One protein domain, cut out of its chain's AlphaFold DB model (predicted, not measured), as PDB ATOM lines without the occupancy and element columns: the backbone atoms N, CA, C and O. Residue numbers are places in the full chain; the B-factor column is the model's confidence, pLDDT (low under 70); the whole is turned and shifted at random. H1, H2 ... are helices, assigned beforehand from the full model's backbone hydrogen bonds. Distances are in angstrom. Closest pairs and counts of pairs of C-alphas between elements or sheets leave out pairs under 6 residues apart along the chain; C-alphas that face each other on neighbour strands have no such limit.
ATOM      1  N   ALA A 177     229.266 217.347 263.056       76.94
ATOM      2  CA  ALA A 177     228.349 216.261 262.725       76.94
ATOM      3  C   ALA A 177     226.955 216.765 262.304       76.94
ATOM      4  O   ALA A 177     226.220 216.047 261.624       76.94
ATOM      5  N   THR A 178     226.592 217.992 262.681       75.88
ATOM      6  CA  THR A 178     225.304 218.598 262.355       75.88
ATOM      7  C   THR A 178     225.364 219.173 260.947       75.88
ATOM      8  O   THR A 178     225.982 220.201 260.680       75.88
ATOM      9  N   LEU A 179     224.720 218.479 260.012       70.25
ATOM     10  CA  LEU A 179     224.691 218.885 258.613       70.25
ATOM     11  C   LEU A 179     223.549 219.886 258.368       70.25
ATOM     12  O   LEU A 179     222.401 219.579 258.703       70.25
ATOM     13  N   PRO A 180     223.812 221.050 257.743       75.00
ATOM     14  CA  PRO A 180     222.749 221.963 257.344       75.00
ATOM     15  C   PRO A 180     221.866 221.325 256.262       75.00
ATOM     16  O   PRO A 180     222.307 220.453 255.509       75.00
ATOM     17  N   LYS A 181     220.614 221.792 256.151       72.25
ATOM     18  CA  LYS A 181     219.657 221.305 255.137       72.25
ATOM     19  C   LYS A 181     220.177 221.496 253.709       72.25
ATOM     20  O   LYS A 181     219.993 220.627 252.866       72.25
ATOM     21  N   SER A 182     220.857 222.611 253.464       74.31
ATOM     22  CA  SER A 182     221.546 222.910 252.211       74.31
ATOM     23  C   SER A 182     222.957 223.411 252.523       74.31
ATOM     24  O   SER A 182     223.088 224.335 253.334       74.31
ATOM     25  N   PRO A 183     224.013 222.847 251.913       78.38
ATOM     26  CA  PRO A 183     225.366 223.348 252.098       78.38
ATOM     27  C   PRO A 183     225.480 224.760 251.497       78.38
ATOM     28  O   PRO A 183     225.166 224.954 250.318       78.38
ATOM     29  N   PRO A 184     225.908 225.765 252.279       78.62
ATOM     30  CA  PRO A 184     226.078 227.116 251.764       78.62
ATOM     31  C   PRO A 184     227.164 227.145 250.681       78.62
ATOM     32  O   PRO A 184     228.114 226.364 250.710       78.62
ATOM     33  N   CYS A 185     227.026 228.069 249.729       82.56
ATOM     34  CA  CYS A 185     228.027 228.341 248.689       82.56
ATOM     35  C   CYS A 185     228.364 227.156 247.757       82.56
ATOM     36  O   CYS A 185     229.389 227.193 247.084       82.56
ATOM     37  N   LYS A 186     227.513 226.120 247.696       85.88
ATOM     38  CA  LYS A 186     227.709 224.912 246.865       85.88
ATOM     39  C   LYS A 186     226.572 224.646 245.875       85.88
ATOM     40  O   LYS A 186     226.403 223.536 245.375       85.88
ATOM     41  N   ASN A 187     225.783 225.679 245.576       88.12
ATOM     42  CA  ASN A 187     224.581 225.571 244.745       88.12
ATOM     43  C   ASN A 187     224.886 225.079 243.321       88.12
ATOM     44  O   ASN A 187     224.112 224.301 242.767       88.12
ATOM     45  N   LYS A 188     226.005 225.523 242.731       90.44
ATOM     46  CA  LYS A 188     226.395 225.145 241.369       90.44
ATOM     47  C   LYS A 188     226.782 223.668 241.304       90.44
ATOM     48  O   LYS A 188     226.201 222.931 240.516       90.44
ATOM     49  N   GLU A 189     227.681 223.224 242.180       91.88
ATOM     50  CA  GLU A 189     228.129 221.830 242.227       91.88
ATOM     51  C   GLU A 189     226.974 220.879 242.561       91.88
ATOM     52  O   GLU A 189     226.841 219.822 241.951       91.88
ATOM     53  N   MET A 190     226.088 221.264 243.485       90.94
ATOM     54  CA  MET A 190     224.887 220.481 243.777       90.94
ATOM     55  C   MET A 190     223.981 220.321 242.558       90.94
ATOM     56  O   MET A 190     223.456 219.229 242.331       90.94
ATOM     57  N   LYS A 191     223.782 221.394 241.784       91.94
ATOM     58  CA  LYS A 191     222.968 221.360 240.568       91.94
ATOM     59  C   LYS A 191     223.582 220.421 239.529       91.94
ATOM     60  O   LYS A 191     222.873 219.559 239.022       91.94
ATOM     61  N   GLU A 192     224.890 220.512 239.304       94.44
ATOM     62  CA  GLU A 192     225.628 219.634 238.383       94.44
ATOM     63  C   GLU A 192     225.521 218.152 238.781       94.44
ATOM     64  O   GLU A 192     225.201 217.308 237.944       94.44
ATOM     65  N   ILE A 193     225.712 217.826 240.068       94.38
ATOM     66  CA  ILE A 193     225.555 216.452 240.585       94.38
ATOM     67  C   ILE A 193     224.116 215.961 240.375       94.38
ATOM     68  O   ILE A 193     223.895 214.843 239.912       94.38
ATOM     69  N   THR A 194     223.129 216.799 240.694       92.88
ATOM     70  CA  THR A 194     221.703 216.454 240.593       92.88
ATOM     71  C   THR A 194     221.299 216.182 239.144       92.88
ATOM     72  O   THR A 194     220.662 215.168 238.863       92.88
ATOM     73  N   GLU A 195     221.687 217.054 238.212       93.12
ATOM     74  CA  GLU A 195     221.416 216.895 236.780       93.12
ATOM     75  C   GLU A 195     222.104 215.651 236.211       93.12
ATOM     76  O   GLU A 195     221.488 214.897 235.454       93.12
ATOM     77  N   PHE A 196     223.347 215.381 236.625       93.06
ATOM     78  CA  PHE A 196     224.064 214.175 236.223       93.06
ATOM     79  C   PHE A 196     223.335 212.902 236.668       93.06
ATOM     80  O   PHE A 196     223.097 212.015 235.844       93.06
ATOM     81  N   VAL A 197     222.949 212.813 237.947       91.75
ATOM     82  CA  VAL A 197     222.264 211.630 238.491       91.75
ATOM     83  C   VAL A 197     220.883 211.461 237.861       91.75
ATOM     84  O   VAL A 197     220.556 210.358 237.428       91.75
ATOM     85  N   LYS A 198     220.098 212.537 237.706       89.88
ATOM     86  CA  LYS A 198     218.802 212.478 237.000       89.88
ATOM     87  C   LYS A 198     218.964 211.987 235.570       89.88
ATOM     88  O   LYS A 198     218.219 211.109 235.137       89.88
ATOM     89  N   GLY A 199     219.954 212.514 234.853       88.75
ATOM     90  CA  GLY A 199     220.261 212.088 233.494       88.75
ATOM     91  C   GLY A 199     220.700 210.627 233.417       88.75
ATOM     92  O   GLY A 199     220.384 209.956 232.446       88.75
ATOM     93  N   ALA A 200     221.408 210.108 234.424       88.31
ATOM     94  CA  ALA A 200     221.813 208.705 234.481       88.31
ATOM     95  C   ALA A 200     220.643 207.760 234.800       88.31
ATOM     96  O   ALA A 200     220.532 206.700 234.190       88.31
ATOM     97  N   VAL A 201     219.765 208.154 235.726       86.12
ATOM     98  CA  VAL A 201     218.632 207.339 236.200       86.12
ATOM     99  C   VAL A 201     217.465 207.326 235.203       86.12
ATOM    100  O   VAL A 201     216.732 206.341 235.134       86.12
ATOM    101  N   SER A 202     217.295 208.392 234.412       80.44
ATOM    102  CA  SER A 202     216.193 208.517 233.443       80.44
ATOM    103  C   SER A 202     216.418 207.748 232.134       80.44
ATOM    104  O   SER A 202     215.492 207.627 231.341       80.44
ATOM    105  N   ILE A 203     217.630 207.244 231.869       73.12
ATOM    106  CA  ILE A 203     217.928 206.487 230.645       73.12
ATOM    107  C   ILE A 203     217.493 205.029 230.837       73.12
ATOM    108  O   ILE A 203     218.087 204.299 231.631       73.12
ATOM    109  N   THR A 219     236.717 220.495 251.994       89.75
ATOM    110  CA  THR A 219     235.908 221.318 251.060       89.75
ATOM    111  C   THR A 219     234.435 220.915 250.928       89.75
ATOM    112  O   THR A 219     233.749 221.360 250.008       89.75
ATOM    113  N   GLY A 220     233.937 220.037 251.802       89.25
ATOM    114  CA  GLY A 220     232.527 219.637 251.799       89.25
ATOM    115  C   GLY A 220     232.084 218.814 250.581       89.25
ATOM    116  O   GLY A 220     230.898 218.800 250.264       89.25
ATOM    117  N   LYS A 221     232.996 218.113 249.889       92.94
ATOM    118  CA  LYS A 221     232.659 217.252 248.731       92.94
ATOM    119  C   LYS A 221     231.625 216.184 249.089       92.94
ATOM    120  O   LYS A 221     230.547 216.157 248.510       92.94
ATOM    121  N   THR A 222     231.918 215.373 250.109       91.75
ATOM    122  CA  THR A 222     231.000 214.339 250.615       91.75
ATOM    123  C   THR A 222     229.675 214.945 251.071       91.75
ATOM    124  O   THR A 222     228.616 214.419 250.752       91.75
ATOM    125  N   MET A 223     229.717 216.098 251.747       89.88
ATOM    126  CA  MET A 223     228.512 216.825 252.161       89.88
ATOM    127  C   MET A 223     227.648 217.236 250.960       89.88
ATOM    128  O   MET A 223     226.433 217.086 251.015       89.88
ATOM    129  N   SER A 224     228.268 217.714 249.879       91.50
ATOM    130  CA  SER A 224     227.568 218.153 248.666       91.50
ATOM    131  C   SER A 224     226.887 216.983 247.956       91.50
ATOM    132  O   SER A 224     225.721 217.095 247.586       91.50
ATOM    133  N   VAL A 225     227.576 215.841 247.833       92.81
ATOM    134  CA  VAL A 225     227.005 214.609 247.259       92.81
ATOM    135  C   VAL A 225     225.843 214.104 248.111       92.81
ATOM    136  O   VAL A 225     224.752 213.897 247.592       92.81
ATOM    137  N   LEU A 226     226.031 213.980 249.429       90.81
ATOM    138  CA  LEU A 226     224.973 213.519 250.332       90.81
ATOM    139  C   LEU A 226     223.759 214.459 250.333       90.81
ATOM    140  O   LEU A 226     222.626 213.986 250.378       90.81
ATOM    141  N   ALA A 227     223.970 215.777 250.264       89.81
ATOM    142  CA  ALA A 227     222.886 216.750 250.163       89.81
ATOM    143  C   ALA A 227     222.120 216.624 248.835       89.81
ATOM    144  O   ALA A 227     220.891 216.584 248.850       89.81
ATOM    145  N   ALA A 228     222.824 216.497 247.705       91.75
ATOM    146  CA  ALA A 228     222.200 216.276 246.401       91.75
ATOM    147  C   ALA A 228     221.382 214.973 246.381       91.75
ATOM    148  O   ALA A 228     220.220 214.977 245.977       91.75
ATOM    149  N   THR A 229     221.933 213.879 246.914       91.06
ATOM    150  CA  THR A 229     221.223 212.599 247.038       91.06
ATOM    151  C   THR A 229     219.978 212.705 247.918       91.06
ATOM    152  O   THR A 229     218.948 212.130 247.578       91.06
ATOM    153  N   ARG A 230     220.024 213.441 249.039       90.25
ATOM    154  CA  ARG A 230     218.833 213.663 249.882       90.25
ATOM    155  C   ARG A 230     217.734 214.404 249.129       90.25
ATOM    156  O   ARG A 230     216.588 213.982 249.202       90.25
ATOM    157  N   ASN A 231     218.081 215.452 248.383       90.00
ATOM    158  CA  ASN A 231     217.111 216.181 247.565       90.00
ATOM    159  C   ASN A 231     216.492 215.274 246.496       90.00
ATOM    160  O   ASN A 231     215.279 215.269 246.325       90.00
ATOM    161  N   LEU A 232     217.314 214.453 245.835       91.62
ATOM    162  CA  LEU A 232     216.841 213.470 244.862       91.62
ATOM    163  C   LEU A 232     215.900 212.437 245.481       91.62
ATOM    164  O   LEU A 232     214.912 212.085 244.851       91.62
ATOM    165  N   ARG A 233     216.162 211.976 246.711       90.56
ATOM    166  CA  ARG A 233     215.238 211.081 247.427       90.56
ATOM    167  C   ARG A 233     213.884 211.745 247.659       90.56
ATOM    168  O   ARG A 233     212.878 211.143 247.321       90.56
ATOM    169  N   SER A 234     213.860 213.002 248.106       89.88
ATOM    170  CA  SER A 234     212.603 213.750 248.247       89.88
ATOM    171  C   SER A 234     211.843 213.881 246.920       89.88
ATOM    172  O   SER A 234     210.617 213.858 246.903       89.88
ATOM    173  N   GLU A 235     212.550 214.010 245.793       90.75
ATOM    174  CA  GLU A 235     211.926 214.030 244.464       90.75
ATOM    175  C   GLU A 235     211.423 212.655 244.001       90.75
ATOM    176  O   GLU A 235     210.412 212.583 243.300       90.75
ATOM    177  N   VAL A 236     212.105 211.573 244.386       91.25
ATOM    178  CA  VAL A 236     211.633 210.196 244.179       91.25
ATOM    179  C   VAL A 236     210.357 209.952 244.986       91.25
ATOM    180  O   VAL A 236     209.390 209.435 244.435       91.25
ATOM    181  N   ASP A 237     210.318 210.389 246.247       89.75
ATOM    182  CA  ASP A 237     209.140 210.272 247.120       89.75
ATOM    183  C   ASP A 237     207.945 211.078 246.578       89.75
ATOM    184  O   ASP A 237     206.795 210.666 246.708       89.75
ATOM    185  N   ALA A 238     208.216 212.205 245.910       91.62
ATOM    186  CA  ALA A 238     207.214 213.004 245.204       91.62
ATOM    187  C   ALA A 238     206.804 212.428 243.830       91.62
ATOM    188  O   ALA A 238     205.929 212.989 243.173       91.62
ATOM    189  N   GLY A 239     207.441 211.348 243.365       87.06
ATOM    190  CA  GLY A 239     207.168 210.721 242.067       87.06
ATOM    191  C   GLY A 239     207.714 211.476 240.847       87.06
ATOM    192  O   GLY A 239     207.362 211.140 239.720       87.06
ATOM    193  N   SER A 240     208.572 212.483 241.046       88.19
ATOM    194  CA  SER A 240     209.191 213.279 239.969       88.19
ATOM    195  C   SER A 240     210.357 212.546 239.293       88.19
ATOM    196  O   SER A 240     210.612 212.712 238.100       88.19
ATOM    197  N   VAL A 241     211.078 211.716 240.052       86.25
ATOM    198  CA  VAL A 241     212.248 210.962 239.582       86.25
ATOM    199  C   VAL A 241     211.994 209.466 239.761       86.25
ATOM    200  O   VAL A 241     211.432 209.036 240.767       86.25
ATOM    201  N   ARG A 242     212.433 208.651 238.794       85.25
ATOM    202  CA  ARG A 242     212.374 207.184 238.890       85.25
ATOM    203  C   ARG A 242     213.119 206.706 240.138       85.25
ATOM    204  O   ARG A 242     214.237 207.139 240.403       85.25
TER     205      ARG A 242
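Overview. This is residues 177 to 203 and 219 to 242 of the 300 residues of the protein "Origin recognition complex subunit 1" of Papaver somniferum (UniProt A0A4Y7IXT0). Two helices cross at a slant, H1 packing on H2 with its residues 189 to 194, while the unnamed residues 177 to 186 lead past H2 into H1. Residues 234 to 239, of which 234 to 237 belong to H2, stick out. The printed part has 51 residues with two named helices, H1 then H2, and no named strand; its class is all helix. It is compact, with a radius of gyration of the C-alphas of 11.2 A, and elongated, spanning 32 by 19 by 14 A.

Along the chain. Find C-alpha 187 at (224.581, 225.571, 244.745); from there H1, residues 187 to 201, runs 21.0 A. H2, residues 221 to 237, runs 24.6 A to C-alpha 237 at (209.140, 210.272, 247.120).

Arrangement. Look at Met 190 and Ala 228, whose C-alphas, the closest of H1 and H2, are 5.6 A apart. The helices touch, H1 with residues 189 to 194 alone. They run the same way at a steep tilt of 53 degrees. In H1 and H2 every O i to N i+4 pair is within hydrogen-bond range.

Size, cuts and confidence. The two C-alphas farthest apart, those of Ala 177 and Ile 203, are 35.1 A apart. Residues 204 to 218, in the link across the cut from H1 to H2, are not printed; C-alphas 203 and 219 are 31.0 A apart. The mean pLDDT of the printed part is 87.3, and no printed residue is under 70.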